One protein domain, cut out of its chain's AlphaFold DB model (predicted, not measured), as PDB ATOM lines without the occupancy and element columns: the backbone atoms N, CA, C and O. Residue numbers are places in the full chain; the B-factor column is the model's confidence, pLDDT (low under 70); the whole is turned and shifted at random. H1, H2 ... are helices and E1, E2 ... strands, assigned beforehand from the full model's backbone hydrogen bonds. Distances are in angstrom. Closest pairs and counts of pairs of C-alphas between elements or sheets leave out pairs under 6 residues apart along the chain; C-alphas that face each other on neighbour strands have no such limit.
ATOM      1  N   ALA A  13      -4.364   4.454  88.036       51.97
ATOM      2  CA  ALA A  13      -4.005   5.545  87.143       51.97
ATOM      3  C   ALA A  13      -5.251   6.279  86.600       51.97
ATOM      4  O   ALA A  13      -6.337   5.717  86.583       51.97
ATOM      5  N   THR A  14      -5.172   7.545  86.198       49.09
ATOM      6  CA  THR A  14      -6.307   8.270  85.592       49.09
ATOM      7  C   THR A  14      -5.840   9.380  84.663       49.09
ATOM      8  O   THR A  14      -4.711   9.813  84.766       49.09
ATOM      9  N   VAL A  15      -6.670   9.855  83.747       51.56
ATOM     10  CA  VAL A  15      -6.384  10.929  82.800       51.56
ATOM     11  C   VAL A  15      -7.606  11.814  82.660       51.56
ATOM     12  O   VAL A  15      -8.667  11.259  82.476       51.56
ATOM     13  N   HIS A  16      -7.522  13.140  82.707       46.97
ATOM     14  CA  HIS A  16      -8.678  14.004  82.389       46.97
ATOM     15  C   HIS A  16      -8.641  14.545  80.948       46.97
ATOM     16  O   HIS A  16      -7.603  14.529  80.291       46.97
ATOM     17  N   HIS A  17      -9.776  15.031  80.447       50.19
ATOM     18  CA  HIS A  17      -9.917  15.570  79.085       50.19
ATOM     19  C   HIS A  17     -10.284  17.073  79.142       50.19
ATOM     20  O   HIS A  17     -11.044  17.460  80.034       50.19
ATOM     21  N   ARG A  18      -9.716  17.936  78.266       43.59
ATOM     22  CA  ARG A  18      -9.925  19.413  78.291       43.59
ATOM     23  C   ARG A  18      -9.789  20.140  76.932       43.59
ATOM     24  O   ARG A  18      -8.823  19.902  76.205       43.59
ATOM     25  N   ASN A  19     -10.696  21.096  76.637       37.00
ATOM     26  CA  ASN A  19     -10.693  22.023  75.485       37.00
ATOM     27  C   ASN A  19     -10.230  23.458  75.832       37.00
ATOM     28  O   ASN A  19     -10.775  24.091  76.732       37.00
ATOM     29  N   LYS A  20      -9.295  23.987  75.018       32.31
ATOM     30  CA  LYS A  20      -8.758  25.372  74.928       32.31
ATOM     31  C   LYS A  20      -8.255  26.041  76.233       32.31
ATOM     32  O   LYS A  20      -9.012  26.295  77.162       32.31
ATOM     33  N   PHE A  21      -7.002  26.519  76.153       26.72
ATOM     34  CA  PHE A  21      -6.161  27.198  77.168       26.72
ATOM     35  C   PHE A  21      -5.458  26.262  78.166       26.72
ATOM     36  O   PHE A  21      -6.022  25.233  78.526       26.72
ATOM     37  N   PRO A  22      -4.211  26.593  78.575       27.95
ATOM     38  CA  PRO A  22      -3.352  25.627  79.237       27.95
ATOM     39  C   PRO A  22      -3.729  25.405  80.705       27.95
ATOM     40  O   PRO A  22      -4.166  26.339  81.381       27.95
ATOM     41  N   LEU A  23      -3.359  24.206  81.176       25.58
ATOM     42  CA  LEU A  23      -3.092  23.758  82.553       25.58
ATOM     43  C   LEU A  23      -4.249  23.044  83.305       25.58
ATOM     44  O   LEU A  23      -5.295  23.645  83.487       25.58
ATOM     45  N   ILE A  24      -3.999  21.831  83.865       30.06
ATOM     46  CA  ILE A  24      -4.286  21.390  85.276       30.06
ATOM     47  C   ILE A  24      -4.986  20.019  85.479       30.06
ATOM     48  O   ILE A  24      -6.182  19.954  85.255       30.06
ATOM     49  N   ILE A  25      -4.335  19.014  86.105       33.72
ATOM     50  CA  ILE A  25      -4.921  17.728  86.632       33.72
ATOM     51  C   ILE A  25      -4.124  17.154  87.811       33.72
ATOM     52  O   ILE A  25      -3.165  17.820  88.065       33.72
ATOM     53  N   TYR A  26      -4.456  16.101  88.607       41.22
ATOM     54  CA  TYR A  26      -3.665  15.675  89.806       41.22
ATOM     55  C   TYR A  26      -4.067  14.277  90.473       41.22
ATOM     56  O   TYR A  26      -5.096  13.733  90.099       41.22
ATOM     57  N   PHE A  27      -3.291  13.693  91.442       39.09
ATOM     58  CA  PHE A  27      -3.133  12.231  91.879       39.09
ATOM     59  C   PHE A  27      -3.737  11.763  93.267       39.09
ATOM     60  O   PHE A  27      -4.137  12.611  93.993       39.09
ATOM     61  N   SER A  28      -3.695  10.500  93.784       28.64
ATOM     62  CA  SER A  28      -3.760  10.040  95.254       28.64
ATOM     63  C   SER A  28      -3.613   8.501  95.568       28.64
ATOM     64  O   SER A  28      -4.598   7.776  95.660       28.64
ATOM     65  N   LEU A  29      -2.412   7.920  95.613       36.59
ATOM     66  CA  LEU A  29      -2.138   6.448  95.466       36.59
ATOM     67  C   LEU A  29      -2.677   5.884  94.145       36.59
ATOM     68  O   LEU A  29      -3.128   4.758  93.999       36.59
ATOM     69  N   LYS A  30      -2.652   6.784  93.181       39.66
ATOM     70  CA  LYS A  30      -3.586   6.934  92.087       39.66
ATOM     71  C   LYS A  30      -2.749   7.688  91.071       39.66
ATOM     72  O   LYS A  30      -2.368   8.801  91.427       39.66
ATOM     73  N   ALA A  31      -2.394   7.137  89.917       32.41
ATOM     74  CA  ALA A  31      -1.472   7.751  88.969       32.41
ATOM     75  C   ALA A  31      -2.130   8.580  87.849       32.41
ATOM     76  O   ALA A  31      -2.534   8.059  86.823       32.41
ATOM     77  N   TYR A  32      -2.256   9.893  88.044       40.00
ATOM     78  CA  TYR A  32      -3.139  10.764  87.263       40.00
ATOM     79  C   TYR A  32      -2.323  11.584  86.269       40.00
ATOM     80  O   TYR A  32      -1.552  12.460  86.653       40.00
ATOM     81  N   PHE A  33      -2.490  11.289  84.992       32.44
ATOM     82  CA  PHE A  33      -1.965  12.037  83.868       32.44
ATOM     83  C   PHE A  33      -2.905  13.137  83.495       32.44
ATOM     84  O   PHE A  33      -4.110  13.013  83.681       32.44
ATOM     85  N   VAL A  34      -2.377  14.164  82.835       36.44
ATOM     86  CA  VAL A  34      -3.265  14.765  81.870       36.44
ATOM     87  C   VAL A  34      -2.745  15.256  80.594       36.44
ATOM     88  O   VAL A  34      -1.581  15.600  80.474       36.44
ATOM     89  N   LEU A  35      -3.709  15.269  79.695       39.94
ATOM     90  CA  LEU A  35      -3.570  15.392  78.293       39.94
ATOM     91  C   LEU A  35      -4.547  16.464  77.880       39.94
ATOM     92  O   LEU A  35      -5.765  16.285  77.899       39.94
ATOM     93  N   GLU A  36      -3.981  17.616  77.566       38.25
ATOM     94  CA  GLU A  36      -4.723  18.626  76.842       38.25
ATOM     95  C   GLU A  36      -5.118  18.036  75.477       38.25
ATOM     96  O   GLU A  36      -4.303  17.386  74.821       38.25
ATOM     97  N   TYR A  37      -6.362  18.268  75.044       46.59
ATOM     98  CA  TYR A  37      -6.855  17.910  73.705       46.59
ATOM     99  C   TYR A  37      -7.035  16.418  73.393       46.59
ATOM    100  O   TYR A  37      -7.000  16.041  72.225       46.59
ATOM    101  N   MET A  38      -7.273  15.561  74.388       57.62
ATOM    102  CA  MET A  38      -7.600  14.158  74.114       57.62
ATOM    103  C   MET A  38      -9.069  13.852  74.309       57.62
ATOM    104  O   MET A  38      -9.560  13.758  75.429       57.62
ATOM    105  N   PHE A  39      -9.745  13.645  73.187       67.75
ATOM    106  CA  PHE A  39     -11.169  13.371  73.136       67.75
ATOM    107  C   PHE A  39     -11.450  12.172  72.266       67.75
ATOM    108  O   PHE A  39     -10.732  11.902  71.303       67.75
ATOM    109  N   GLY A  40     -12.524  11.472  72.623       76.69
ATOM    110  CA  GLY A  40     -13.034  10.351  71.858       76.69
ATOM    111  C   GLY A  40     -11.925   9.349  71.493       76.69
ATOM    112  O   GLY A  40     -11.349   8.739  72.395       76.69
ATOM    113  N   PRO A  41     -11.619   9.146  70.206       79.62
ATOM    114  CA  PRO A  41     -10.725   8.074  69.780       79.62
ATOM    115  C   PRO A  41      -9.279   8.179  70.265       79.62
ATOM    116  O   PRO A  41      -8.708   7.162  70.652       79.62
ATOM    117  N   ASP A  42      -8.717   9.385  70.335       80.62
ATOM    118  CA  ASP A  42      -7.343   9.598  70.809       80.62
ATOM    119  C   ASP A  42      -7.171   9.135  72.263       80.62
ATOM    120  O   ASP A  42      -6.147   8.570  72.647       80.62
ATOM    121  N   ALA A  43      -8.201   9.336  73.092       82.38
ATOM    122  CA  ALA A  43      -8.199   8.873  74.478       82.38
ATOM    123  C   ALA A  43      -8.218   7.340  74.585       82.38
ATOM    124  O   ALA A  43      -7.688   6.788  75.550       82.38
ATOM    125  N   ILE A  44      -8.809   6.655  73.604       87.19
ATOM    126  CA  ILE A  44      -8.868   5.191  73.532       87.19
ATOM    127  C   ILE A  44      -7.547   4.615  73.038       87.19
ATOM    128  O   ILE A  44      -7.053   3.664  73.640       87.19
ATOM    129  N   GLU A  45      -6.969   5.204  71.990       86.69
ATOM    130  CA  GLU A  45      -5.638   4.849  71.492       86.69
ATOM    131  C   GLU A  45      -4.606   4.907  72.615       86.69
ATOM    132  O   GLU A  45      -3.918   3.935  72.919       86.69
ATOM    133  N   LEU A  46      -4.540   6.048  73.292       84.94
ATOM    134  CA  LEU A  46      -3.487   6.304  74.260       84.94
ATOM    135  C   LEU A  46      -3.702   5.528  75.563       84.94
ATOM    136  O   LEU A  46      -2.739   5.075  76.182       84.94
ATOM    137  N   LEU A  47      -4.958   5.261  75.940       88.12
ATOM    138  CA  LEU A  47      -5.249   4.282  76.987       88.12
ATOM    139  C   LEU A  47      -4.776   2.878  76.581       88.12
ATOM    140  O   LEU A  47      -4.179   2.185  77.403       88.12
ATOM    141  N   SER A  48      -5.011   2.460  75.334       90.06
ATOM    142  CA  SER A  48      -4.536   1.171  74.815       90.06
ATOM    143  C   SER A  48      -3.005   1.076  74.871       90.06
ATOM    144  O   SER A  48      -2.469   0.072  75.345       90.06
ATOM    145  N   ASN A  49      -2.292   2.142  74.496       88.31
ATOM    146  CA  ASN A  49      -0.831   2.223  74.595       88.31
ATOM    147  C   ASN A  49      -0.348   2.136  76.048       88.31
ATOM    148  O   ASN A  49       0.584   1.387  76.354       88.31
ATOM    149  N   ALA A  50      -1.004   2.848  76.968       87.94
ATOM    150  CA  ALA A  50      -0.701   2.750  78.390       87.94
ATOM    151  C   ALA A  50      -0.904   1.317  78.907       87.94
ATOM    152  O   ALA A  50       0.001   0.770  79.536       87.94
ATOM    153  N   VAL A  51      -2.038   0.677  78.598       90.38
ATOM    154  CA  VAL A  51      -2.316  -0.725  78.961       90.38
ATOM    155  C   VAL A  51      -1.206  -1.649  78.464       90.38
ATOM    156  O   VAL A  51      -0.708  -2.455  79.247       90.38
ATOM    157  N   HIS A  52      -0.767  -1.507  77.210       90.50
ATOM    158  CA  HIS A  52       0.335  -2.307  76.672       90.50
ATOM    159  C   HIS A  52       1.625  -2.154  77.485       90.50
ATOM    160  O   HIS A  52       2.270  -3.153  77.804       90.50
ATOM    161  N   LEU A  53       1.982  -0.928  77.879       90.00
ATOM    162  CA  LEU A  53       3.153  -0.693  78.727       90.00
ATOM    163  C   LEU A  53       2.999  -1.319  80.117       90.00
ATOM    164  O   LEU A  53       3.973  -1.850  80.649       90.00
ATOM    165  N   PHE A  54       1.803  -1.298  80.704       88.12
ATOM    166  CA  PHE A  54       1.565  -1.929  82.004       88.12
ATOM    167  C   PHE A  54       1.558  -3.458  81.956       88.12
ATOM    168  O   PHE A  54       1.972  -4.097  82.921       88.12
ATOM    169  N   GLN A  55       1.107  -4.046  80.847       89.25
ATOM    170  CA  GLN A  55       1.087  -5.497  80.647       89.25
ATOM    171  C   GLN A  55       2.432  -6.060  80.175       89.25
ATOM    172  O   GLN A  55       2.624  -7.277  80.212       89.25
ATOM    173  N   SER A  56       3.366  -5.206  79.740       90.06
ATOM    174  CA  SER A  56       4.708  -5.620  79.328       90.06
ATOM    175  C   SER A  56       5.422  -6.352  80.481       90.06
ATOM    176  O   SER A  56       5.606  -5.783  81.566       90.06
ATOM    177  N   PRO A  57       5.846  -7.616  80.271       87.31
ATOM    178  CA  PRO A  57       6.566  -8.394  81.277       87.31
ATOM    179  C   PRO A  57       7.851  -7.725  81.768       87.31
ATOM    180  O   PRO A  57       8.256  -7.931  82.912       87.31
ATOM    181  N   GLU A  58       8.487  -6.923  80.919       85.12
ATOM    182  CA  GLU A  58       9.707  -6.178  81.214       85.12
ATOM    183  C   GLU A  58       9.456  -5.129  82.305       85.12
ATOM    184  O   GLU A  58      10.242  -4.998  83.238       85.12
ATOM    185  N   ASN A  59       8.307  -4.451  82.270       89.50
ATOM    186  CA  ASN A  59       7.984  -3.400  83.236       89.50
ATOM    187  C   ASN A  59       7.486  -3.940  84.590       89.50
ATOM    188  O   ASN A  59       7.428  -3.202  85.579       89.50
ATOM    189  N   ARG A  60       7.173  -5.240  84.670       91.19
ATOM    190  CA  ARG A  60       6.614  -5.899  85.861       91.19
ATOM    191  C   ARG A  60       7.443  -5.678  87.122       91.19
ATOM    192  O   ARG A  60       6.881  -5.440  88.186       91.19
ATOM    193  N   ILE A  61       8.771  -5.737  87.018       92.38
ATOM    194  CA  ILE A  61       9.671  -5.551  88.167       92.38
ATOM    195  C   ILE A  61       9.544  -4.133  88.737       92.38
ATOM    196  O   ILE A  61       9.468  -3.969  89.956       92.38
ATOM    197  N   GLY A  62       9.499  -3.120  87.866       91.94
ATOM    198  CA  GLY A  62       9.348  -1.727  88.279       91.94
ATOM    199  C   GLY A  62       8.005  -1.476  88.964       91.94
ATOM    200  O   GLY A  62       7.970  -0.897  90.052       91.94
ATOM    201  N   PHE A  63       6.916  -2.007  88.401       90.06
ATOM    202  CA  PHE A  63       5.585  -1.887  89.002       90.06
ATOM    203  C   PHE A  63       5.459  -2.619  90.334       90.06
ATOM    204  O   PHE A  63       4.941  -2.049  91.289       90.06
ATOM    205  N   GLU A  64       5.951  -3.854  90.444       89.81
ATOM    206  CA  GLU A  64       5.909  -4.594  91.711       89.81
ATOM    207  C   GLU A  64       6.753  -3.909  92.791       89.81
ATOM    208  O   GLU A  64       6.368  -3.882  93.962       89.81
ATOM    209  N   HIS A  65       7.883  -3.299  92.419       91.69
ATOM    210  CA  HIS A  65       8.657  -2.483  93.347       91.69
ATOM    211  C   HIS A  65       7.849  -1.283  93.862       91.69
ATOM    212  O   HIS A  65       7.685  -1.145  95.074       91.69
ATOM    213  N   GLU A  66       7.295  -0.457  92.974       89.25
ATOM    214  CA  GLU A  66       6.531   0.727  93.380       89.25
ATOM    215  C   GLU A  66       5.217   0.380  94.092       89.25
ATOM    216  O   GLU A  66       4.819   1.069  95.030       89.25
ATOM    217  N   LYS A  67       4.577  -0.737  93.735       86.44
ATOM    218  CA  LYS A  67       3.418  -1.284  94.450       86.44
ATOM    219  C   LYS A  67       3.777  -1.658  95.885       86.44
ATOM    220  O   LYS A  67       3.063  -1.274  96.811       86.44
ATOM    221  N   ARG A  68       4.893  -2.366  96.103       86.69
ATOM    222  CA  ARG A  68       5.394  -2.658  97.459       86.69
ATOM    223  C   ARG A  68       5.707  -1.373  98.212       86.69
ATOM    224  O   ARG A  68       5.277  -1.230  99.356       86.69
ATOM    225  N   TRP A  69       6.385  -0.428  97.563       84.25
ATOM    226  CA  TRP A  69       6.680   0.882  98.138       84.25
ATOM    227  C   TRP A  69       5.408   1.609  98.589       84.25
ATOM    228  O   TRP A  69       5.350   2.118  99.708       84.25
ATOM    229  N   ALA A  70       4.342   1.562  97.786       81.94
ATOM    230  CA  ALA A  70       3.062   2.174  98.122       81.94
ATOM    231  C   ALA A  70       2.463   1.627  99.429       81.94
ATOM    232  O   ALA A  70       1.892   2.392 100.206       81.94
ATOM    233  N   THR A  71       2.642   0.331  99.723       79.88
ATOM    234  CA  THR A  71       2.164  -0.276 100.982       79.88
ATOM    235  C   THR A  71       2.916   0.206 102.228       79.88
ATOM    236  O   THR A  71       2.390   0.095 103.339       79.88
ATOM    237  N   CYS A  72       4.120   0.761 102.057       80.94
ATOM    238  CA  CYS A  72       4.958   1.281 103.139       80.94
ATOM    239  C   CYS A  72       4.643   2.740 103.507       80.94
ATOM    240  O   CYS A  72       5.034   3.192 104.585       80.94
ATOM    241  N   LEU A  73       3.938   3.480 102.646       75.94
ATOM    242  CA  LEU A  73       3.624   4.895 102.862       75.94
ATOM    243  C   LEU A  73       2.536   5.081 103.934       75.94
ATOM    244  O   LEU A  73       1.493   4.420 103.921       75.94
ATOM    245  N   ARG A  74       2.756   6.017 104.863       81.50
ATOM    246  CA  ARG A  74       1.797   6.383 105.925       81.50
ATOM    247  C   ARG A  74       0.889   7.515 105.464       81.50
ATOM    248  O   ARG A  74       1.258   8.265 104.573       81.50
ATOM    249  N   GLU A  75      -0.246   7.716 106.138       74.62
ATOM    250  CA  GLU A  75      -1.233   8.777 105.830       74.62
ATOM    251  C   GLU A  75      -0.595  10.161 105.712       74.62
ATOM    252  O   GLU A  75      -0.845  10.906 104.773       74.62
ATOM    253  N   SER A  76       0.330  10.469 106.620       78.69
ATOM    254  CA  SER A  76       1.098  11.710 106.584       78.69
ATOM    255  C   SER A  76       1.946  11.854 105.321       78.69
ATOM    256  O   SER A  76       2.081  12.957 104.805       78.69
ATOM    257  N   ASP A  77       2.509  10.753 104.815       75.12
ATOM    258  CA  ASP A  77       3.318  10.750 103.595       75.12
ATOM    259  C   ASP A  77       2.439  11.012 102.354       75.12
ATOM    260  O   ASP A  77       2.941  11.548 101.369       75.12
ATOM    261  N   TRP A  78       1.132  10.714 102.437       67.81
ATOM    262  CA  TRP A  78       0.118  11.077 101.440       67.81
ATOM    263  C   TRP A  78      -0.256  12.557 101.506       67.81
ATOM    264  O   TRP A  78      -0.397  13.207 100.474       67.81
ATOM    265  N   CYS A  79      -0.449  13.106 102.706       67.06
ATOM    266  CA  CYS A  79      -0.951  14.473 102.890       67.06
ATOM    267  C   CYS A  79       0.078  15.570 102.583       67.06
ATOM    268  O   CYS A  79      -0.306  16.720 102.360       67.06
ATOM    269  N   ILE A  80       1.375  15.255 102.588       61.31
ATOM    270  CA  ILE A  80       2.406  16.233 102.241       61.31
ATOM    271  C   ILE A  80       2.366  16.433 100.726       61.31
ATOM    272  O   ILE A  80       2.620  15.497  99.970       61.31
ATOM    273  N   ARG A  81       2.097  17.669 100.287       59.12
ATOM    274  CA  ARG A  81       2.355  18.119  98.911       59.12
ATOM    275  C   ARG A  81       3.862  18.068  98.664       59.12
ATOM    276  O   ARG A  81       4.549  19.075  98.791       59.12
ATOM    277  N   LYS A  82       4.396  16.873  98.430       58.94
ATOM    278  CA  LYS A  82       5.774  16.705  97.989       58.94
ATOM    279  C   LYS A  82       5.833  17.150  96.535       58.94
ATOM    280  O   LYS A  82       4.999  16.733  95.736       58.94
ATOM    281  N   GLU A  83       6.822  17.982  96.235       61.28
ATOM    282  CA  GLU A  83       7.183  18.388  94.871       61.28
ATOM    283  C   GLU A  83       7.481  17.132  94.021       61.28
ATOM    284  O   GLU A  83       7.010  16.953  92.902       61.28
ATOM    285  N   THR A  84       8.116  16.126  94.626       70.88
ATOM    286  CA  THR A  84       8.498  14.886  93.942       70.88
ATOM    287  C   THR A  84       7.444  13.777  94.044       70.88
ATOM    288  O   THR A  84       7.064  13.367  95.148       70.88
ATOM    289  N   ASN A  85       7.045  13.214  92.900       77.06
ATOM    290  CA  ASN A  85       6.200  12.019  92.825       77.06
ATOM    291  C   ASN A  85       6.940  10.786  93.400       77.06
ATOM    292  O   ASN A  85       8.056  10.509  92.962       77.06
ATOM    293  N   PRO A  86       6.348  10.026  94.343       81.38
ATOM    294  CA  PRO A  86       6.990   8.846  94.930       81.38
ATOM    295  C   PRO A  86       7.007   7.608  94.015       81.38
ATOM    296  O   PRO A  86       7.558   6.588  94.418       81.38
ATOM    297  N   PHE A  87       6.406   7.682  92.824       87.12
ATOM    298  CA  PHE A  87       6.283   6.588  91.854       87.12
ATOM    299  C   PHE A  87       6.772   6.999  90.450       87.12
ATOM    300  O   PHE A  87       5.981   7.054  89.499       87.12
ATOM    301  N   PRO A  88       8.052   7.383  90.297       88.75
ATOM    302  CA  PRO A  88       8.567   7.903  89.036       88.75
ATOM    303  C   PRO A  88       8.554   6.882  87.888       88.75
ATOM    304  O   PRO A  88       8.402   7.293  86.738       88.75
ATOM    305  N   PHE A  89       8.667   5.577  88.153       90.31
ATOM    306  CA  PHE A  89       8.578   4.541  87.119       90.31
ATOM    307  C   PHE A  89       7.154   4.454  86.560       90.31
ATOM    308  O   PHE A  89       6.959   4.610  85.356       90.31
ATOM    309  N   THR A  90       6.147   4.320  87.428       88.06
ATOM    310  CA  THR A  90       4.731   4.315  87.030       88.06
ATOM    311  C   THR A  90       4.358   5.602  86.306       88.06
ATOM    312  O   THR A  90       3.699   5.561  85.265       88.06
ATOM    313  N   LEU A  91       4.819   6.748  86.818       86.06
ATOM    314  CA  LEU A  91       4.641   8.040  86.162       86.06
ATOM    315  C   LEU A  91       5.299   8.048  84.773       86.06
ATOM    316  O   LEU A  91       4.692   8.505  83.815       86.06
ATOM    317  N   THR A  92       6.500   7.496  84.614       87.44
ATOM    318  CA  THR A  92       7.143   7.413  83.295       87.44
ATOM    319  C   THR A  92       6.346   6.537  82.331       87.44
ATOM    320  O   THR A  92       6.069   6.979  81.220       87.44
ATOM    321  N   CYS A  93       5.932   5.333  82.736       87.75
ATOM    322  CA  CYS A  93       5.169   4.423  81.875       87.75
ATOM    323  C   CYS A  93       3.872   5.059  81.381       87.75
ATOM    324  O   CYS A  93       3.544   4.981  80.202       87.75
ATOM    325  N   LEU A  94       3.158   5.743  82.267       84.06
ATOM    326  CA  LEU A  94       1.965   6.470  81.875       84.06
ATOM    327  C   LEU A  94       2.284   7.661  80.977       84.06
ATOM    328  O   LEU A  94       1.609   7.843  79.973       84.06
ATOM    329  N   PHE A  95       3.314   8.450  81.296       83.88
ATOM    330  CA  PHE A  95       3.716   9.578  80.458       83.88
ATOM    331  C   PHE A  95       4.006   9.103  79.043       83.88
ATOM    332  O   PHE A  95       3.522   9.701  78.091       83.88
ATOM    333  N   MET A  96       4.731   7.997  78.905       84.44
ATOM    334  CA  MET A  96       5.036   7.377  77.624       84.44
ATOM    335  C   MET A  96       3.775   6.862  76.928       84.44
ATOM    336  O   MET A  96       3.535   7.233  75.784       84.44
ATOM    337  N   GLY A  97       2.931   6.090  77.619       84.75
ATOM    338  CA  GLY A  97       1.701   5.538  77.039       84.75
ATOM    339  C   GLY A  97       0.737   6.613  76.545       84.75
ATOM    340  O   GLY A  97       0.067   6.431  75.538       84.75
ATOM    341  N   TYR A  98       0.732   7.760  77.218       79.44
ATOM    342  CA  TYR A  98      -0.152   8.873  76.918       79.44
ATOM    343  C   TYR A  98       0.469   9.984  76.059       79.44
ATOM    344  O   TYR A  98      -0.248  10.883  75.641       79.44
ATOM    345  N   SER A  99       1.777   9.952  75.786       77.12
ATOM    346  CA  SER A  99       2.461  10.938  74.923       77.12
ATOM    347  C   SER A  99       2.931  10.371  73.588       77.12
ATOM    348  O   SER A  99       3.285  11.135  72.688       77.12
ATOM    349  N   LEU A 100       2.974   9.045  73.460       73.31
ATOM    350  CA  LEU A 100       3.447   8.374  72.263       73.31
ATOM    351  C   LEU A 100       2.292   8.187  71.271       73.31
ATOM    352  O   LEU A 100       1.479   7.278  71.431       73.31
ATOM    353  N   LYS A 101       2.268   9.027  70.232       70.94
ATOM    354  CA  LYS A 101       1.554   8.767  68.976       70.94
ATOM    355  C   LYS A 101       2.578   8.392  67.908       70.94
ATOM    356  O   LYS A 101       3.519   9.147  67.666       70.94
ATOM    357  N   GLU A 102       2.425   7.216  67.305       62.09
ATOM    358  CA  GLU A 102       3.393   6.679  66.337       62.09
ATOM    359  C   GLU A 102       3.483   7.554  65.072       62.09
ATOM    360  O   GLU A 102       4.572   7.775  64.543       62.09
ATOM    361  N   GLU A 103       2.354   8.130  64.647       62.47
ATOM    362  CA  GLU A 103       2.232   8.919  63.413       62.47
ATOM    363  C   GLU A 103       2.825  10.339  63.511       62.47
ATOM    364  O   GLU A 103       3.364  10.861  62.532       62.47
ATOM    365  N   ASP A 104       2.784  10.955  64.696       56.03
ATOM    366  CA  ASP A 104       3.174  12.361  64.895       56.03
ATOM    367  C   ASP A 104       4.647  12.530  65.329       56.03
ATOM    368  O   ASP A 104       5.146  13.649  65.500       56.03
ATOM    369  N   GLY A 105       5.368  11.423  65.545       52.62
ATOM    370  CA  GLY A 105       6.551  11.440  66.405       52.62
ATOM    371  C   GLY A 105       6.173  11.850  67.837       52.62
ATOM    372  O   GLY A 105       5.020  12.137  68.136       52.62
ATOM    373  N   TYR A 106       7.127  11.865  68.770       48.19
ATOM    374  CA  TYR A 106       6.880  12.202  70.181       48.19
ATOM    375  C   TYR A 106       6.281  13.616  70.378       48.19
ATOM    376  O   TYR A 106       6.994  14.559  70.732       48.19
ATOM    377  N   SER A 107       4.967  13.786  70.223       48.72
ATOM    378  CA  SER A 107       4.255  15.024  70.543       48.72
ATOM    379  C   SER A 107       3.950  15.059  72.042       48.72
ATOM    380  O   SER A 107       2.817  15.040  72.501       48.72
ATOM    381  N   THR A 108       5.017  15.142  72.838       49.16
ATOM    382  CA  THR A 108       4.986  15.263  74.312       49.16
ATOM    383  C   THR A 108       4.389  16.585  74.818       49.16
ATOM    384  O   THR A 108       4.379  16.849  76.022       49.16
ATOM    385  N   SER A 109       3.922  17.448  73.912       49.31
ATOM    386  CA  SER A 109       3.576  18.838  74.209       49.31
ATOM    387  C   SER A 109       2.274  19.014  74.999       49.31
ATOM    388  O   SER A 109       2.120  20.061  75.622       49.31
ATOM    389  N   SER A 110       1.396  18.005  75.052       61.62
ATOM    390  CA  SER A 110       0.100  18.083  75.746       61.62
ATOM    391  C   SER A 110       0.043  17.364  77.099       61.62
ATOM    392  O   SER A 110      -0.934  17.530  77.831       61.62
ATOM    393  N   CYS A 111       1.068  16.581  77.464       65.00
ATOM    394  CA  CYS A 111       1.046  15.763  78.678       65.00
ATOM    395  C   CYS A 111       1.699  16.503  79.849       65.00
ATOM    396  O   CYS A 111       2.886  16.831  79.770       65.00
ATOM    397  N   HIS A 112       0.998  16.720  80.964       70.25
ATOM    398  CA  HIS A 112       1.546  17.382  82.157       70.25
ATOM    399  C   HIS A 112       1.395  16.507  83.416       70.25
ATOM    400  O   HIS A 112       0.268  16.168  83.779       70.25
ATOM    401  N   PRO A 113       2.505  16.140  84.096       71.88
ATOM    402  CA  PRO A 113       2.467  15.447  85.379       71.88
ATOM    403  C   PRO A 113       2.053  16.425  86.469       71.88
ATOM    404  O   PRO A 113       2.290  17.633  86.367       71.88
ATOM    405  N   GLN A 114       1.432  15.908  87.515       70.38
ATOM    406  CA  GLN A 114       0.757  16.746  88.484       70.38
ATOM    407  C   GLN A 114       0.870  16.213  89.905       70.38
ATOM    408  O   GLN A 114       1.292  15.073  90.111       70.38
ATOM    409  N   THR A 115       0.513  17.047  90.892       69.00
ATOM    410  CA  THR A 115       0.798  16.735  92.294       69.00
ATOM    411  C   THR A 115       0.086  15.485  92.754       69.00
ATOM    412  O   THR A 115      -1.117  15.306  92.555       69.00
ATOM    413  N   PHE A 116       0.848  14.692  93.488       68.19
ATOM    414  CA  PHE A 116       0.367  13.598  94.294       68.19
ATOM    415  C   PHE A 116      -0.757  14.018  95.266       68.19
ATOM    416  O   PHE A 116      -0.646  15.053  95.911       68.19
ATOM    417  N   ASN A 117      -1.807  13.208  95.418       67.94
ATOM    418  CA  ASN A 117      -2.887  13.355  96.419       67.94
ATOM    419  C   ASN A 117      -3.969  14.470  96.272       67.94
ATOM    420  O   ASN A 117      -4.520  14.945  97.260       67.94
ATOM    421  N   LEU A 118      -4.332  14.879  95.061       67.50
ATOM    422  CA  LEU A 118      -5.602  15.526  94.743       67.50
ATOM    423  C   LEU A 118      -6.862  14.629  94.703       67.50
ATOM    424  O   LEU A 118      -6.876  13.467  94.295       67.50
ATOM    425  N   GLU A 119      -7.974  15.261  95.063       70.31
ATOM    426  CA  GLU A 119      -9.336  14.751  94.929       70.31
ATOM    427  C   GLU A 119      -9.818  14.756  93.461       70.31
ATOM    428  O   GLU A 119      -9.274  15.455  92.616       70.31
ATOM    429  N   PHE A 120     -10.841  13.964  93.141       70.00
ATOM    430  CA  PHE A 120     -11.364  13.788  91.774       70.00
ATOM    431  C   PHE A 120     -11.861  15.091  91.115       70.00
ATOM    432  O   PHE A 120     -11.726  15.269  89.905       70.00
ATOM    433  N   ASP A 121     -12.432  15.991  91.912       69.12
ATOM    434  CA  ASP A 121     -13.160  17.204  91.517       69.12
ATOM    435  C   ASP A 121     -12.330  18.493  91.609       69.12
ATOM    436  O   ASP A 121     -12.798  19.565  91.243       69.12
ATOM    437  N   ARG A 122     -11.090  18.416  92.103       70.44
ATOM    438  CA  ARG A 122     -10.226  19.597  92.267       70.44
ATOM    439  C   ARG A 122      -9.385  19.929  91.032       70.44
ATOM    440  O   ARG A 122      -8.625  20.896  91.060       70.44
ATOM    441  N   ALA A 123      -9.475  19.119  89.984       64.69
ATOM    442  CA  ALA A 123      -8.878  19.392  88.684       64.69
ATOM    443  C   ALA A 123      -9.870  20.156  87.796       64.69
ATOM    444  O   ALA A 123     -11.073  19.952  87.925       64.69
ATOM    445  N   ASP A 124      -9.382  20.990  86.875       62.81
ATOM    446  CA  ASP A 124     -10.221  21.674  85.878       62.81
ATOM    447  C   ASP A 124     -10.655  20.655  84.808       62.81
ATOM    448  O   ASP A 124     -10.027  20.491  83.762       62.81
ATOM    449  N   ASN A 125     -11.660  19.854  85.159       60.72
ATOM    450  CA  ASN A 125     -11.989  18.572  84.543       60.72
ATOM    451  C   ASN A 125     -13.302  18.611  83.755       60.72
ATOM    452  O   ASN A 125     -14.089  17.668  83.807       60.72
ATOM    453  N   ASN A 126     -13.522  19.701  83.018       63.06
ATOM    454  CA  ASN A 126     -14.838  20.039  82.482       63.06
ATOM    455  C   ASN A 126     -15.471  18.975  81.573       63.06
ATOM    456  O   ASN A 126     -16.674  19.066  81.382       63.06
ATOM    457  N   GLU A 127     -14.725  18.004  81.023       66.62
ATOM    458  CA  GLU A 127     -15.211  17.108  79.954       66.62
ATOM    459  C   GLU A 127     -15.111  15.595  80.241       66.62
ATOM    460  O   GLU A 127     -15.775  14.810  79.568       66.62
ATOM    461  N   GLY A 128     -14.359  15.145  81.252       77.62
ATOM    462  CA  GLY A 128     -14.275  13.712  81.568       77.62
ATOM    463  C   GLY A 128     -12.950  13.249  82.165       77.62
ATOM    464  O   GLY A 128     -11.976  14.003  82.211       77.62
ATOM    465  N   ILE A 129     -12.922  11.984  82.603       82.81
ATOM    466  CA  ILE A 129     -11.700  11.247  82.940       82.81
ATOM    467  C   ILE A 129     -11.661   9.830  82.363       82.81
ATOM    468  O   ILE A 129     -12.683   9.183  82.195       82.81
ATOM    469  N   THR A 130     -10.465   9.304  82.154       87.06
ATOM    470  CA  THR A 130     -10.121   7.896  81.964       87.06
ATOM    471  C   THR A 130      -9.507   7.380  83.254       87.06
ATOM    472  O   THR A 130      -8.559   7.976  83.710       87.06
ATOM    473  N   VAL A 131      -9.952   6.276  83.832       86.44
ATOM    474  CA  VAL A 131      -9.363   5.631  85.014       86.44
ATOM    475  C   VAL A 131      -8.824   4.265  84.597       86.44
ATOM    476  O   VAL A 131      -9.450   3.574  83.801       86.44
ATOM    477  N   LEU A 132      -7.680   3.862  85.133       88.31
ATOM    478  CA  LEU A 132      -6.990   2.605  84.874       88.31
ATOM    479  C   LEU A 132      -6.585   1.987  86.218       88.31
ATOM    480  O   LEU A 132      -5.741   2.524  86.913       88.31
ATOM    481  N   ASP A 133      -7.161   0.865  86.615       86.50
ATOM    482  CA  ASP A 133      -6.784   0.146  87.831       86.50
ATOM    483  C   ASP A 133      -5.612  -0.796  87.545       86.50
ATOM    484  O   ASP A 133      -5.766  -1.785  86.830       86.50
ATOM    485  N   ILE A 134      -4.453  -0.491  88.127       85.25
ATOM    486  CA  ILE A 134      -3.210  -1.268  88.047       85.25
ATOM    487  C   ILE A 134      -2.870  -1.942  89.388       85.25
ATOM    488  O   ILE A 134      -1.726  -2.329  89.626       85.25
ATOM    489  N   THR A 135      -3.845  -2.076  90.298       80.62
ATOM    490  CA  THR A 135      -3.657  -2.783  91.581       80.62
ATOM    491  C   THR A 135      -3.153  -4.208  91.357       80.62
ATOM    492  O   THR A 135      -2.277  -4.696  92.079       80.62
ATOM    493  N   ASP A 136      -3.706  -4.868  90.344       84.81
ATOM    494  CA  ASP A 136      -3.275  -6.163  89.847       84.81
ATOM    495  C   ASP A 136      -2.845  -6.001  88.388       84.81
ATOM    496  O   ASP A 136      -3.673  -5.847  87.497       84.81
ATOM    497  N   ILE A 137      -1.534  -6.009  88.149       83.94
ATOM    498  CA  ILE A 137      -0.950  -5.881  86.806       83.94
ATOM    499  C   ILE A 137      -1.320  -7.050  85.883       83.94
ATOM    500  O   ILE A 137      -1.298  -6.887  84.668       83.94
ATOM    501  N   ASP A 138      -1.702  -8.206  86.439       87.12
ATOM    502  CA  ASP A 138      -2.203  -9.339  85.652       87.12
ATOM    503  C   ASP A 138      -3.703  -9.180  85.324       87.12
ATOM    504  O   ASP A 138      -4.232  -9.888  84.466       87.12
ATOM    505  N   LYS A 139      -4.402  -8.254  85.998       90.69
ATOM    506  CA  LYS A 139      -5.841  -7.985  85.857       90.69
ATOM    507  C   LYS A 139      -6.129  -6.489  85.843       90.69
ATOM    508  O   LYS A 139      -6.877  -5.963  86.671       90.69
ATOM    509  N   ILE A 140      -5.512  -5.809  84.886       90.19
ATOM    510  CA  ILE A 140      -5.725  -4.382  84.673       90.19
ATOM    511  C   ILE A 140      -7.183  -4.134  84.299       90.19
ATOM    512  O   ILE A 140      -7.757  -4.847  83.475       90.19
ATOM    513  N   ARG A 141      -7.769  -3.093  84.889       93.31
ATOM    514  CA  ARG A 141      -9.136  -2.652  84.588       93.31
ATOM    515  C   ARG A 141      -9.137  -1.205  84.166       93.31
ATOM    516  O   ARG A 141      -8.205  -0.477  84.480       93.31
ATOM    517  N   TYR A 142     -10.189  -0.760  83.502       93.88
ATOM    518  CA  TYR A 142     -10.314   0.646  83.136       93.88
ATOM    519  C   TYR A 142     -11.765   1.116  83.185       93.88
ATOM    520  O   TYR A 142     -12.695   0.319  83.256       93.88
ATOM    521  N   CYS A 143     -11.969   2.421  83.137       92.94
ATOM    522  CA  CYS A 143     -13.234   3.006  82.725       92.94
ATOM    523  C   CYS A 143     -13.004   4.424  82.216       92.94
ATOM    524  O   CYS A 143     -12.014   5.060  82.557       92.94
ATOM    525  N   PHE A 144     -13.952   4.961  81.471       90.81
ATOM    526  CA  PHE A 144     -14.087   6.402  81.290       90.81
ATOM    527  C   PHE A 144     -15.190   6.915  82.219       90.81
ATOM    528  O   PHE A 144     -16.077   6.164  82.604       90.81
ATOM    529  N   VAL A 145     -15.159   8.180  82.606       87.88
ATOM    530  CA  VAL A 145     -16.199   8.819  83.408       87.88
ATOM    531  C   VAL A 145     -16.468  10.173  82.792       87.88
ATOM    532  O   VAL A 145     -15.575  11.008  82.678       87.88
ATOM    533  N   ASN A 146     -17.721  10.400  82.429       84.31
ATOM    534  CA  ASN A 146     -18.192  11.724  82.076       84.31
ATOM    535  C   ASN A 146     -18.475  12.512  83.371       84.31
ATOM    536  O   ASN A 146     -19.292  12.068  84.179       84.31
ATOM    537  N   ILE A 147     -17.782  13.639  83.583       74.44
ATOM    538  CA  ILE A 147     -17.851  14.437  84.828       74.44
ATOM    539  C   ILE A 147     -18.888  15.567  84.741       74.44
ATOM    540  O   ILE A 147     -19.119  16.265  85.725       74.44
ATOM    541  N   HIS A 148     -19.570  15.763  83.606       69.00
ATOM    542  CA  HIS A 148     -20.493  16.890  83.464       69.00
ATOM    543  C   HIS A 148     -21.536  16.926  84.587       69.00
ATOM    544  O   HIS A 148     -22.416  16.063  84.681       69.00
ATOM    545  N   SER A 149     -21.428  17.949  85.438       54.69
ATOM    546  CA  SER A 149     -22.444  18.257  86.436       54.69
ATOM    547  C   SER A 149     -23.698  18.749  85.716       54.69
ATOM    548  O   SER A 149     -23.614  19.509  84.751       54.69
ATOM    549  N   GLU A 150     -24.872  18.363  86.208       57.78
ATOM    550  CA  GLU A 150     -26.169  18.850  85.711       57.78
ATOM    551  C   GLU A 150     -26.313  20.391  85.828       57.78
ATOM    552  O   GLU A 150     -27.275  20.966  85.326       57.78
ATOM    553  N   SER A 151     -25.352  21.072  86.470       51.16
ATOM    554  CA  SER A 151     -25.369  22.499  86.802       51.16
ATOM    555  C   SER A 151     -24.747  23.471  85.786       51.16
ATOM    556  O   SER A 151     -24.899  24.672  86.005       51.16
ATOM    557  N   ASP A 152     -24.106  23.036  84.686       57.41
ATOM    558  CA  ASP A 152     -23.654  23.961  83.618       57.41
ATOM    559  C   ASP A 152     -24.407  23.752  82.283       57.41
ATOM    560  O   ASP A 152     -23.999  22.944  81.444       57.41
ATOM    561  N   PRO A 153     -25.492  24.514  82.037       55.38
ATOM    562  CA  PRO A 153     -26.304  24.414  80.827       55.38
ATOM    563  C   PRO A 153     -25.567  24.754  79.524       55.38
ATOM    564  O   PRO A 153     -26.051  24.383  78.455       55.38
ATOM    565  N   ARG A 154     -24.439  25.485  79.568       56.69
ATOM    566  CA  ARG A 154     -23.773  26.001  78.354       56.69
ATOM    567  C   ARG A 154     -22.884  24.970  77.664       56.69
ATOM    568  O   ARG A 154     -22.820  24.978  76.438       56.69
ATOM    569  N   ALA A 155     -22.267  24.065  78.418       53.38
ATOM    570  CA  ALA A 155     -21.583  22.891  77.866       53.38
ATOM    571  C   ALA A 155     -22.575  21.771  77.475       53.38
ATOM    572  O   ALA A 155     -22.262  20.877  76.693       53.38
ATOM    573  N   TRP A 156     -23.803  21.845  77.997       46.72
ATOM    574  CA  TRP A 156     -24.794  20.770  77.978       46.72
ATOM    575  C   TRP A 156     -25.488  20.532  76.632       46.72
ATOM    576  O   TRP A 156     -26.039  19.454  76.422       46.72
ATOM    577  N   GLY A 157     -25.469  21.505  75.716       52.84
ATOM    578  CA  GLY A 157     -26.256  21.446  74.479       52.84
ATOM    579  C   GLY A 157     -25.860  20.332  73.502       52.84
ATOM    580  O   GLY A 157     -26.709  19.890  72.743       52.84
ATOM    581  N   ILE A 158     -24.604  19.869  73.524       54.53
ATOM    582  CA  ILE A 158     -24.105  18.843  72.585       54.53
ATOM    583  C   ILE A 158     -24.161  17.434  73.202       54.53
ATOM    584  O   ILE A 158     -24.397  16.459  72.499       54.53
ATOM    585  N   ILE A 159     -23.980  17.315  74.521       55.19
ATOM    586  CA  ILE A 159     -23.806  16.012  75.192       55.19
ATOM    587  C   ILE A 159     -25.118  15.471  75.768       55.19
ATOM    588  O   ILE A 159     -25.285  14.258  75.874       55.19
ATOM    589  N   LYS A 160     -26.100  16.329  76.077       53.34
ATOM    590  CA  LYS A 160     -27.435  15.877  76.510       53.34
ATOM    591  C   LYS A 160     -28.088  14.886  75.552       53.34
ATOM    592  O   LYS A 160     -28.768  13.967  76.003       53.34
ATOM    593  N   ASP A 161     -27.854  15.067  74.259       58.06
ATOM    594  CA  ASP A 161     -28.469  14.253  73.215       58.06
ATOM    595  C   ASP A 161     -27.735  12.920  72.996       58.06
ATOM    596  O   ASP A 161     -28.236  12.048  72.291       58.06
ATOM    597  N   SER A 162     -26.572  12.709  73.630       66.19
ATOM    598  CA  SER A 162     -25.789  11.483  73.452       66.19
ATOM    599  C   SER A 162     -26.322  10.296  74.265       66.19
ATOM    600  O   SER A 162     -25.902   9.159  74.045       66.19
ATOM    601  N   GLY A 163     -27.205  10.542  75.244       74.56
ATOM    602  CA  GLY A 163     -27.772   9.512  76.122       74.56
ATOM    603  C   GLY A 163     -26.760   8.826  77.051       74.56
ATOM    604  O   GLY A 163     -27.068   7.782  77.626       74.56
ATOM    605  N   VAL A 164     -25.546   9.374  77.201       80.00
ATOM    606  CA  VAL A 164     -24.488   8.764  78.018       80.00
ATOM    607  C   VAL A 164     -24.569   9.276  79.461       80.00
ATOM    608  O   VAL A 164     -24.590  10.489  79.678       80.00
ATOM    609  N   PRO A 165     -24.604   8.384  80.468       84.44
ATOM    610  CA  PRO A 165     -24.734   8.796  81.859       84.44
ATOM    611  C   PRO A 165     -23.500   9.528  82.393       84.44
ATOM    612  O   PRO A 165     -22.368   9.089  82.196       84.44
ATOM    613  N   SER A 166     -23.737  10.607  83.141       85.69
ATOM    614  CA  SER A 166     -22.715  11.298  83.940       85.69
ATOM    615  C   SER A 166     -22.447  10.554  85.253       85.69
ATOM    616  O   SER A 166     -23.362   9.950  85.821       85.69
ATOM    617  N   MET A 167     -21.205  10.613  85.744       87.75
ATOM    618  CA  MET A 167     -20.754  10.000  87.003       87.75
ATOM    619  C   MET A 167     -20.952   8.476  87.080       87.75
ATOM    620  O   MET A 167     -21.052   7.910  88.171       87.75
ATOM    621  N   VAL A 168     -20.999   7.813  85.923       90.44
ATOM    622  CA  VAL A 168     -21.051   6.353  85.774       90.44
ATOM    623  C   VAL A 168     -19.800   5.904  85.013       90.44
ATOM    624  O   VAL A 168     -19.455   6.550  84.022       90.44
ATOM    625  N   PRO A 169     -19.121   4.822  85.430       91.88
ATOM    626  CA  PRO A 169     -18.058   4.209  84.643       91.88
ATOM    627  C   PRO A 169     -18.559   3.762  83.264       91.88
ATOM    628  O   PRO A 169     -19.584   3.090  83.148       91.88
ATOM    629  N   LEU A 170     -17.820   4.117  82.222       92.31
ATOM    630  CA  LEU A 170     -18.130   3.859  80.821       92.31
ATOM    631  C   LEU A 170     -17.055   2.964  80.201       92.31
ATOM    632  O   LEU A 170     -15.860   3.134  80.450       92.31
ATOM    633  N   SER A 171     -17.477   2.048  79.335       93.31
ATOM    634  CA  SER A 171     -16.583   1.351  78.405       93.31
ATOM    635  C   SER A 171     -16.057   2.279  77.308       93.31
ATOM    636  O   SER A 171     -16.630   3.338  77.052       93.31
ATOM    637  N   ALA A 172     -15.007   1.857  76.594       91.25
ATOM    638  CA  ALA A 172     -14.501   2.576  75.419       91.25
ATOM    639  C   ALA A 172     -15.604   2.840  74.371       91.25
ATOM    640  O   ALA A 172     -15.719   3.941  73.835       91.25
ATOM    641  N   THR A 173     -16.476   1.856  74.138       90.31
ATOM    642  CA  THR A 173     -17.606   1.970  73.205       90.31
ATOM    643  C   THR A 173     -18.629   3.008  73.661       90.31
ATOM    644  O   THR A 173     -19.112   3.799  72.854       90.31
ATOM    645  N   GLU A 174     -18.996   3.010  74.943       89.56
ATOM    646  CA  GLU A 174     -19.961   3.974  75.492       89.56
ATOM    647  C   GLU A 174     -19.389   5.385  75.540       89.56
ATOM    648  O   GLU A 174     -20.086   6.345  75.222       89.56
ATOM    649  N   TYR A 175     -18.107   5.500  75.878       87.56
ATOM    650  CA  TYR A 175     -17.384   6.757  75.847       87.56
ATOM    651  C   TYR A 175     -17.370   7.358  74.436       87.56
ATOM    652  O   TYR A 175     -17.745   8.515  74.277       87.56
ATOM    653  N   LEU A 176     -17.073   6.586  73.384       84.69
ATOM    654  CA  LEU A 176     -17.139   7.094  72.002       84.69
ATOM    655  C   LEU A 176     -18.535   7.537  71.579       84.69
ATOM    656  O   LEU A 176     -18.669   8.558  70.906       84.69
ATOM    657  N   LYS A 177     -19.577   6.806  71.994       82.31
ATOM    658  CA  LYS A 177     -20.966   7.194  71.711       82.31
ATOM    659  C   LYS A 177     -21.301   8.582  72.261       82.31
ATOM    660  O   LYS A 177     -22.126   9.269  71.668       82.31
ATOM    661  N   SER A 178     -20.636   9.024  73.335       77.75
ATOM    662  CA  SER A 178     -20.846  10.368  73.892       77.75
ATOM    663  C   SER A 178     -20.420  11.509  72.958       77.75
ATOM    664  O   SER A 178     -20.942  12.610  73.083       77.75
ATOM    665  N   TYR A 179     -19.550  11.241  71.976       73.12
ATOM    666  CA  TYR A 179     -19.027  12.246  71.039       73.12
ATOM    667  C   TYR A 179     -19.808  12.347  69.720       73.12
ATOM    668  O   TYR A 179     -19.403  13.092  68.830       73.12
ATOM    669  N   GLY A 180     -20.919  11.619  69.566       64.62
ATOM    670  CA  GLY A 180     -21.923  11.876  68.523       64.62
ATOM    671  C   GLY A 180     -21.500  11.686  67.057       64.62
ATOM    672  O   GLY A 180     -22.298  11.976  66.169       64.62
ATOM    673  N   HIS A 181     -20.292  11.194  66.761       57.12
ATOM    674  CA  HIS A 181     -19.787  11.126  65.388       57.12
ATOM    675  C   HIS A 181     -19.389   9.713  64.942       57.12
ATOM    676  O   HIS A 181     -18.339   9.187  65.306       57.12
ATOM    677  N   GLU A 182     -20.192   9.142  64.040       52.31
ATOM    678  CA  GLU A 182     -19.765   8.090  63.115       52.31
ATOM    679  C   GLU A 182     -18.809   8.668  62.054       52.31
ATOM    680  O   GLU A 182     -19.170   8.809  60.885       52.31
ATOM    681  N   GLN A 183     -17.579   9.038  62.416       54.28
ATOM    682  CA  GLN A 183     -16.582   9.327  61.380       54.28
ATOM    683  C   GLN A 183     -16.165   8.012  60.709       54.28
ATOM    684  O   GLN A 183     -15.390   7.228  61.253       54.28
ATOM    685  N   GLU A 184     -16.706   7.758  59.515       57.09
ATOM    686  CA  GLU A 184     -16.459   6.544  58.726       57.09
ATOM    687  C   GLU A 184     -14.976   6.264  58.455       57.09
ATOM    688  O   GLU A 184     -14.586   5.105  58.337       57.09
ATOM    689  N   GLN A 185     -14.148   7.308  58.415       54.69
ATOM    690  CA  GLN A 185     -12.750   7.234  57.985       54.69
ATOM    691  C   GLN A 185     -11.797   6.588  58.998       54.69
ATOM    692  O   GLN A 185     -10.715   6.167  58.611       54.69
ATOM    693  N   PHE A 186     -12.201   6.435  60.259       56.78
ATOM    694  CA  PHE A 186     -11.363   5.819  61.293       56.78
ATOM    695  C   PHE A 186     -11.984   4.547  61.898       56.78
ATOM    696  O   PHE A 186     -11.533   4.035  62.924       56.78
ATOM    697  N   LYS A 187     -13.025   4.002  61.248       64.31
ATOM    698  CA  LYS A 187     -13.793   2.853  61.750       64.31
ATOM    699  C   LYS A 187     -12.946   1.591  61.967       64.31
ATOM    700  O   LYS A 187     -13.400   0.739  62.718       64.31
ATOM    701  N   GLU A 188     -11.786   1.415  61.329       71.38
ATOM    702  CA  GLU A 188     -10.994   0.177  61.462       71.38
ATOM    703  C   GLU A 188      -9.973   0.214  62.604       71.38
ATOM    704  O   GLU A 188     -10.058  -0.637  63.487       71.38
ATOM    705  N   ALA A 189      -9.096   1.222  62.673       69.44
ATOM    706  CA  ALA A 189      -8.102   1.333  63.750       69.44
ATOM    707  C   ALA A 189      -8.756   1.393  65.145       69.44
ATOM    708  O   ALA A 189      -8.329   0.724  66.086       69.44
ATOM    709  N   TRP A 190      -9.881   2.106  65.275       80.62
ATOM    710  CA  TRP A 190     -10.598   2.185  66.551       80.62
ATOM    711  C   TRP A 190     -11.210   0.855  66.962       80.62
ATOM    712  O   TRP A 190     -11.293   0.570  68.153       80.62
ATOM    713  N   LYS A 191     -11.642   0.023  66.004       83.69
ATOM    714  CA  LYS A 191     -12.168  -1.306  66.333       83.69
ATOM    715  C   LYS A 191     -11.097  -2.154  66.991       83.69
ATOM    716  O   LYS A 191     -11.437  -2.882  67.914       83.69
ATOM    717  N   GLU A 192      -9.841  -2.047  66.565       88.12
ATOM    718  CA  GLU A 192      -8.741  -2.786  67.185       88.12
ATOM    719  C   GLU A 192      -8.498  -2.329  68.624       88.12
ATOM    720  O   GLU A 192      -8.465  -3.169  69.523       88.12
ATOM    721  N   TRP A 193      -8.433  -1.018  68.881       88.12
ATOM    722  CA  TRP A 193      -8.241  -0.497  70.241       88.12
ATOM    723  C   TRP A 193      -9.439  -0.763  71.154       88.12
ATOM    724  O   TRP A 193      -9.272  -1.208  72.287       88.12
ATOM    725  N   ILE A 194     -10.666  -0.563  70.663       89.56
ATOM    726  CA  ILE A 194     -11.890  -0.908  71.400       89.56
ATOM    727  C   ILE A 194     -11.922  -2.409  71.674       89.56
ATOM    728  O   ILE A 194     -12.249  -2.812  72.786       89.56
ATOM    729  N   HIS A 195     -11.569  -3.245  70.694       91.88
ATOM    730  CA  HIS A 195     -11.508  -4.690  70.878       91.88
ATOM    731  C   HIS A 195     -10.450  -5.069  71.918       91.88
ATOM    732  O   HIS A 195     -10.725  -5.903  72.779       91.88
ATOM    733  N   HIS A 196      -9.275  -4.440  71.888       91.06
ATOM    734  CA  HIS A 196      -8.235  -4.642  72.888       91.06
ATOM    735  C   HIS A 196      -8.734  -4.278  74.292       91.06
ATOM    736  O   HIS A 196      -8.712  -5.130  75.180       91.06
ATOM    737  N   LEU A 197      -9.284  -3.075  74.475       91.81
ATOM    738  CA  LEU A 197      -9.813  -2.632  75.765       91.81
ATOM    739  C   LEU A 197     -11.045  -3.430  76.208       91.81
ATOM    740  O   LEU A 197     -11.236  -3.635  77.398       91.81
ATOM    741  N   SER A 198     -11.868  -3.943  75.290       94.19
ATOM    742  CA  SER A 198     -13.040  -4.769  75.630       94.19
ATOM    743  C   SER A 198     -12.686  -6.102  76.297       94.19
ATOM    744  O   SER A 198     -13.560  -6.733  76.884       94.19
ATOM    745  N   LYS A 199     -11.416  -6.527  76.220       95.12
ATOM    746  CA  LYS A 199     -10.900  -7.712  76.919       95.12
ATOM    747  C   LYS A 199     -10.573  -7.443  78.388       95.12
ATOM    748  O   LYS A 199     -10.329  -8.398  79.120       95.12
ATOM    749  N   LEU A 200     -10.517  -6.176  78.801       94.06
ATOM    750  CA  LEU A 200     -10.267  -5.780  80.182       94.06
ATOM    751  C   LEU A 200     -11.590  -5.629  80.933       94.06
ATOM    752  O   LEU A 200     -12.586  -5.176  80.363       94.06
ATOM    753  N   ASP A 201     -11.581  -5.933  82.230       95.69
ATOM    754  CA  ASP A 201     -12.747  -5.676  83.072       95.69
ATOM    755  C   ASP A 201     -12.943  -4.164  83.269       95.69
ATOM    756  O   ASP A 201     -11.986  -3.381  83.323       95.69
ATOM    757  N   LEU A 202     -14.200  -3.747  83.419       94.06
ATOM    758  CA  LEU A 202     -14.528  -2.365  83.754       94.06
ATOM    759  C   LEU A 202     -14.403  -2.118  85.257       94.06
ATOM    760  O   LEU A 202     -14.722  -2.976  86.083       94.06
ATOM    761  N   ILE A 203     -13.970  -0.913  85.617       91.12
ATOM    762  CA  ILE A 203     -14.009  -0.448  87.004       91.12
ATOM    763  C   ILE A 203     -15.458  -0.116  87.373       91.12
ATOM    764  O   ILE A 203     -16.117   0.654  86.682       91.12
ATOM    765  N   ASP A 204     -15.960  -0.690  88.465       91.12
ATOM    766  CA  ASP A 204     -17.322  -0.452  88.950       91.12
ATOM    767  C   ASP A 204     -17.447   0.826  89.809       91.12
ATOM    768  O   ASP A 204     -16.473   1.329  90.373       91.12
ATOM    769  N   SER A 205     -18.670   1.356  89.941       89.88
ATOM    770  CA  SER A 205     -18.926   2.588  90.705       89.88
ATOM    771  C   SER A 205     -18.577   2.452  92.189       89.88
ATOM    772  O   SER A 205     -18.115   3.420  92.783       89.88
ATOM    773  N   CYS A 206     -18.744   1.267  92.788       88.12
ATOM    774  CA  CYS A 206     -18.390   1.016  94.190       88.12
ATOM    775  C   CYS A 206     -16.876   1.123  94.411       88.12
ATOM    776  O   CYS A 206     -16.409   1.609  95.438       88.12
ATOM    777  N   THR A 207     -16.092   0.696  93.423       84.44
ATOM    778  CA  THR A 207     -14.644   0.856  93.396       84.44
ATOM    779  C   THR A 207     -14.273   2.329  93.355       84.44
ATOM    780  O   THR A 207     -13.456   2.759  94.169       84.44
ATOM    781  N   LEU A 208     -14.879   3.103  92.450       84.62
ATOM    782  CA  LEU A 208     -14.619   4.539  92.360       84.62
ATOM    783  C   LEU A 208     -15.043   5.273  93.640       84.62
ATOM    784  O   LEU A 208     -14.295   6.124  94.111       84.62
ATOM    785  N   ASP A 209     -16.160   4.888  94.257       84.88
ATOM    786  CA  ASP A 209     -16.638   5.429  95.534       84.88
ATOM    787  C   ASP A 209     -15.706   5.102  96.701       84.88
ATOM    788  O   ASP A 209     -15.306   5.992  97.444       84.88
ATOM    789  N   SER A 210     -15.225   3.858  96.800       79.75
ATOM    790  CA  SER A 210     -14.242   3.484  97.828       79.75
ATOM    791  C   SER A 210     -12.953   4.308  97.741       79.75
ATOM    792  O   SER A 210     -12.270   4.537  98.740       79.75
ATOM    793  N   VAL A 211     -12.630   4.763  96.531       76.38
ATOM    794  CA  VAL A 211     -11.421   5.506  96.207       76.38
ATOM    795  C   VAL A 211     -11.644   7.031  96.285       76.38
ATOM    796  O   VAL A 211     -10.714   7.778  96.617       76.38
ATOM    797  N   TRP A 212     -12.867   7.500  96.035       79.81
ATOM    798  CA  TRP A 212     -13.321   8.889  96.144       79.81
ATOM    799  C   TRP A 212     -14.716   8.976  96.781       79.81
ATOM    800  O   TRP A 212     -15.695   9.264  96.088       79.81
ATOM    801  N   PRO A 213     -14.811   8.806  98.110       79.69
ATOM    802  CA  PRO A 213     -16.097   8.664  98.803       79.69
ATOM    803  C   PRO A 213     -16.876   9.976  98.953       79.69
ATOM    804  O   PRO A 213     -18.003   9.992  99.433       79.69
ATOM    805  N   ARG A 214     -16.263  11.115  98.606       80.00
ATOM    806  CA  ARG A 214     -16.916  12.437  98.636       80.00
ATOM    807  C   ARG A 214     -17.662  12.757  97.344       80.00
ATOM    808  O   ARG A 214     -18.359  13.763  97.277       80.00
ATOM    809  N   THR A 215     -17.497  11.919  96.329       79.06
ATOM    810  CA  THR A 215     -18.046  12.130  94.999       79.06
ATOM    811  C   THR A 215     -19.382  11.401  94.874       79.06
ATOM    812  O   THR A 215     -19.523  10.259  95.300       79.06
ATOM    813  N   THR A 216     -20.380  12.036  94.260       85.50
ATOM    814  CA  THR A 216     -21.706  11.435  94.047       85.50
ATOM    815  C   THR A 216     -21.697  10.494  92.841       85.50
ATOM    816  O   THR A 216     -22.198  10.834  91.766       85.50
ATOM    817  N   TRP A 217     -21.096   9.316  93.004       88.50
ATOM    818  CA  TRP A 217     -21.096   8.273  91.979       88.50
ATOM    819  C   TRP A 217     -22.508   7.739  91.731       88.50
ATOM    820  O   TRP A 217     -23.330   7.627  92.646       88.50
ATOM    821  N   LYS A 218     -22.796   7.389  90.477       90.94
ATOM    822  CA  LYS A 218     -24.057   6.761  90.078       90.94
ATOM    823  C   LYS A 218     -23.793   5.307  89.667       90.94
ATOM    824  O   LYS A 218     -22.733   4.980  89.128       90.94
ATOM    825  N   LEU A 219     -24.742   4.421  89.945       89.69
ATOM    826  CA  LEU A 219     -24.700   3.003  89.591       89.69
ATOM    827  C   LEU A 219     -25.724   2.723  88.491       89.69
ATOM    828  O   LEU A 219     -26.831   3.263  88.515       89.69
ATOM    829  N   ARG A 220     -25.370   1.850  87.545       83.75
ATOM    830  CA  ARG A 220     -26.320   1.322  86.566       83.75
ATOM    831  C   ARG A 220     -27.014   0.081  87.130       83.75
ATOM    832  O   ARG A 220     -26.353  -0.916  87.409       83.75
ATOM    833  N   VAL A 221     -28.338   0.134  87.262       83.12
ATOM    834  CA  VAL A 221     -29.190  -0.987  87.681       83.12
ATOM    835  C   VAL A 221     -30.165  -1.281  86.543       83.12
ATOM    836  O   VAL A 221     -31.184  -0.616  86.374       83.12
ATOM    837  N   GLY A 222     -29.815  -2.246  85.690       84.88
ATOM    838  CA  GLY A 222     -30.540  -2.477  84.439       84.88
ATOM    839  C   GLY A 222     -30.410  -1.279  83.491       84.88
ATOM    840  O   GLY A 222     -29.300  -0.929  83.091       84.88
ATOM    841  N   ALA A 223     -31.537  -0.666  83.129       81.19
ATOM    842  CA  ALA A 223     -31.577   0.552  82.314       81.19
ATOM    843  C   ALA A 223     -31.563   1.845  83.153       81.19
ATOM    844  O   ALA A 223     -31.386   2.930  82.600       81.19
ATOM    845  N   GLU A 224     -31.747   1.745  84.472       85.56
ATOM    846  CA  GLU A 224     -31.829   2.901  85.358       85.56
ATOM    847  C   GLU A 224     -30.455   3.291  85.907       85.56
ATOM    848  O   GLU A 224     -29.570   2.456  86.123       85.56
ATOM    849  N   ILE A 225     -30.282   4.590  86.146       86.00
ATOM    850  CA  ILE A 225     -29.087   5.165  86.760       86.00
ATOM    851  C   ILE A 225     -29.504   5.720  88.116       86.00
ATOM    852  O   ILE A 225     -30.251   6.695  88.191       86.00
ATOM    853  N   VAL A 226     -29.013   5.106  89.189       88.50
ATOM    854  CA  VAL A 226     -29.396   5.442  90.564       88.50
ATOM    855  C   VAL A 226     -28.181   6.018  91.300       88.50
ATOM    856  O   VAL A 226     -27.079   5.485  91.147       88.50
ATOM    857  N   PRO A 227     -28.322   7.096  92.097       86.50
ATOM    858  CA  PRO A 227     -27.249   7.559  92.978       86.50
ATOM    859  C   PRO A 227     -26.806   6.441  93.924       86.50
ATOM    860  O   PRO A 227     -27.648   5.796  94.550       86.50
ATOM    861  N   LEU A 228     -25.497   6.227  94.065       84.44
ATOM    862  CA  LEU A 228     -24.967   5.143  94.898       84.44
ATOM    863  C   LEU A 228     -25.412   5.282  96.368       84.44
ATOM    864  O   LEU A 228     -25.756   4.286  97.003       84.44
ATOM    865  N   SER A 229     -25.531   6.521  96.860       78.62
ATOM    866  CA  SER A 229     -26.025   6.867  98.203       78.62
ATOM    867  C   SER A 229     -27.466   6.425  98.488       78.62
ATOM    868  O   SER A 229     -27.822   6.224  99.645       78.62
ATOM    869  N   ASN A 230     -28.291   6.248  97.451       63.59
ATOM    870  CA  ASN A 230     -29.698   5.856  97.579       63.59
ATOM    871  C   ASN A 230     -29.915   4.348  97.434       63.59
ATOM    872  O   ASN A 230     -31.038   3.877  97.597       63.59
ATOM    873  N   SER A 231     -28.869   3.584  97.111       62.22
ATOM    874  CA  SER A 231     -29.007   2.159  96.806       62.22
ATOM    875  C   SER A 231     -29.411   1.307  98.014       62.22
ATOM    876  O   SER A 231     -29.696   0.126  97.839       62.22
TER     877      SER A 231
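AT A GLANCE: This is residues 13 to 231 of the 722 residues of an uncharacterized protein of Botrytis tulipae (UniProt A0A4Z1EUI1). A small twisted sheet, E2 E1 E3 E4, has helices H1, H4 and H6 over one face, making two layers, a sheet and the helices on one of its faces. H2 and H3 lie off this sheet, H2 touching H4 with residues 62 to 66 alone; H5 lies off it too, near H6, and a separate hairpin, E5 with E6, lies far out from the mean of the C-alphas, with E5 near H8. The 219 printed residues hold eight named helices and six named strands, in the order E1 E2 H1 H2 H3 H4 E3 E4 H5 H6 H7 H8 E5 E6; the larger sheet is mixed, the E5 E6 sheet antiparallel. The class is mixed, helices and strands, with under half of the residues in named elements. The whole is compact, with a radius of gyration of the C-alphas of 17.0 A, and rounded, spanning 46 by 44 by 35 A.

HOW THE PARTS SIT: E1, residues 13 to 16, is parallel to its neighbour E2, residues 30 to 35, with N 33 and O 14 2.7 A apart, within hydrogen-bond range. H1, residues 41 to 55, is on the sheet at a height of 9.9 A. H2, residues 60 to 72, and H3, residues 75 to 79, are not on the sheet. H4, residues 88 to 99, is on the same face as H1, over E2 at a height of 8.0 A. H1 and H4 touch at Ala 50 and Gly 97, whose C-alphas, the closest, are 3.9 A apart. With its residues 62 to 66 alone H2 touches H4, the closest C-alphas being those of Gly 62 and Phe 89, 6.4 A apart. E3, residues 129 to 133, is antiparallel to E1, with N 15 and O 130 at 2.7 A, and forms a hairpin with E4, residues 141 to 145, with N 131 and O 143 at 2.7 A. H5, residues 156 to 162, is close to but not clearly touching H6, residues 172 to 177. H6 is on the sheet and touches H7, residues 189 to 198, at a steep tilt of 55 degrees; their closest C-alphas, those of Ala 172 and Ile 194, are 5.9 A apart. H7, with residues 197 to 198, and H8, residues 205 to 211, only graze the sheet. E5, residues 218 to 221, and E6, residues 224 to 227, form an antiparallel hairpin, with N 219 and O 226 at 2.8 A. In H1, H3, H4, H6, H7 and H8 every O i to N i+4 pair is within range; H2 has 8 of 9, and H5 1 of 3, beside 1 of 4 O i to N i+3 pairs.

IN THESE COORDINATES: E1 begins at C-alpha 13 (-4.005, 5.545, 87.143). H1 measures 21.0 A, H2 18.8 A, E2 16.2 A and H4 15.7 A. E6 ends at C-alpha 227 (-27.249, 7.559, 92.978).

THE WHOLE: The two C-alphas farthest apart, those of Ser 76 and Glu 184, are 51.2 A apart. The printed part has no cut; the links E1 to E2, H4 to E3 and H6 to H7 are long. The mean pLDDT of the printed part is 73.3, and 79 residues are under 70, among them 13 to 39 and 148 to 162.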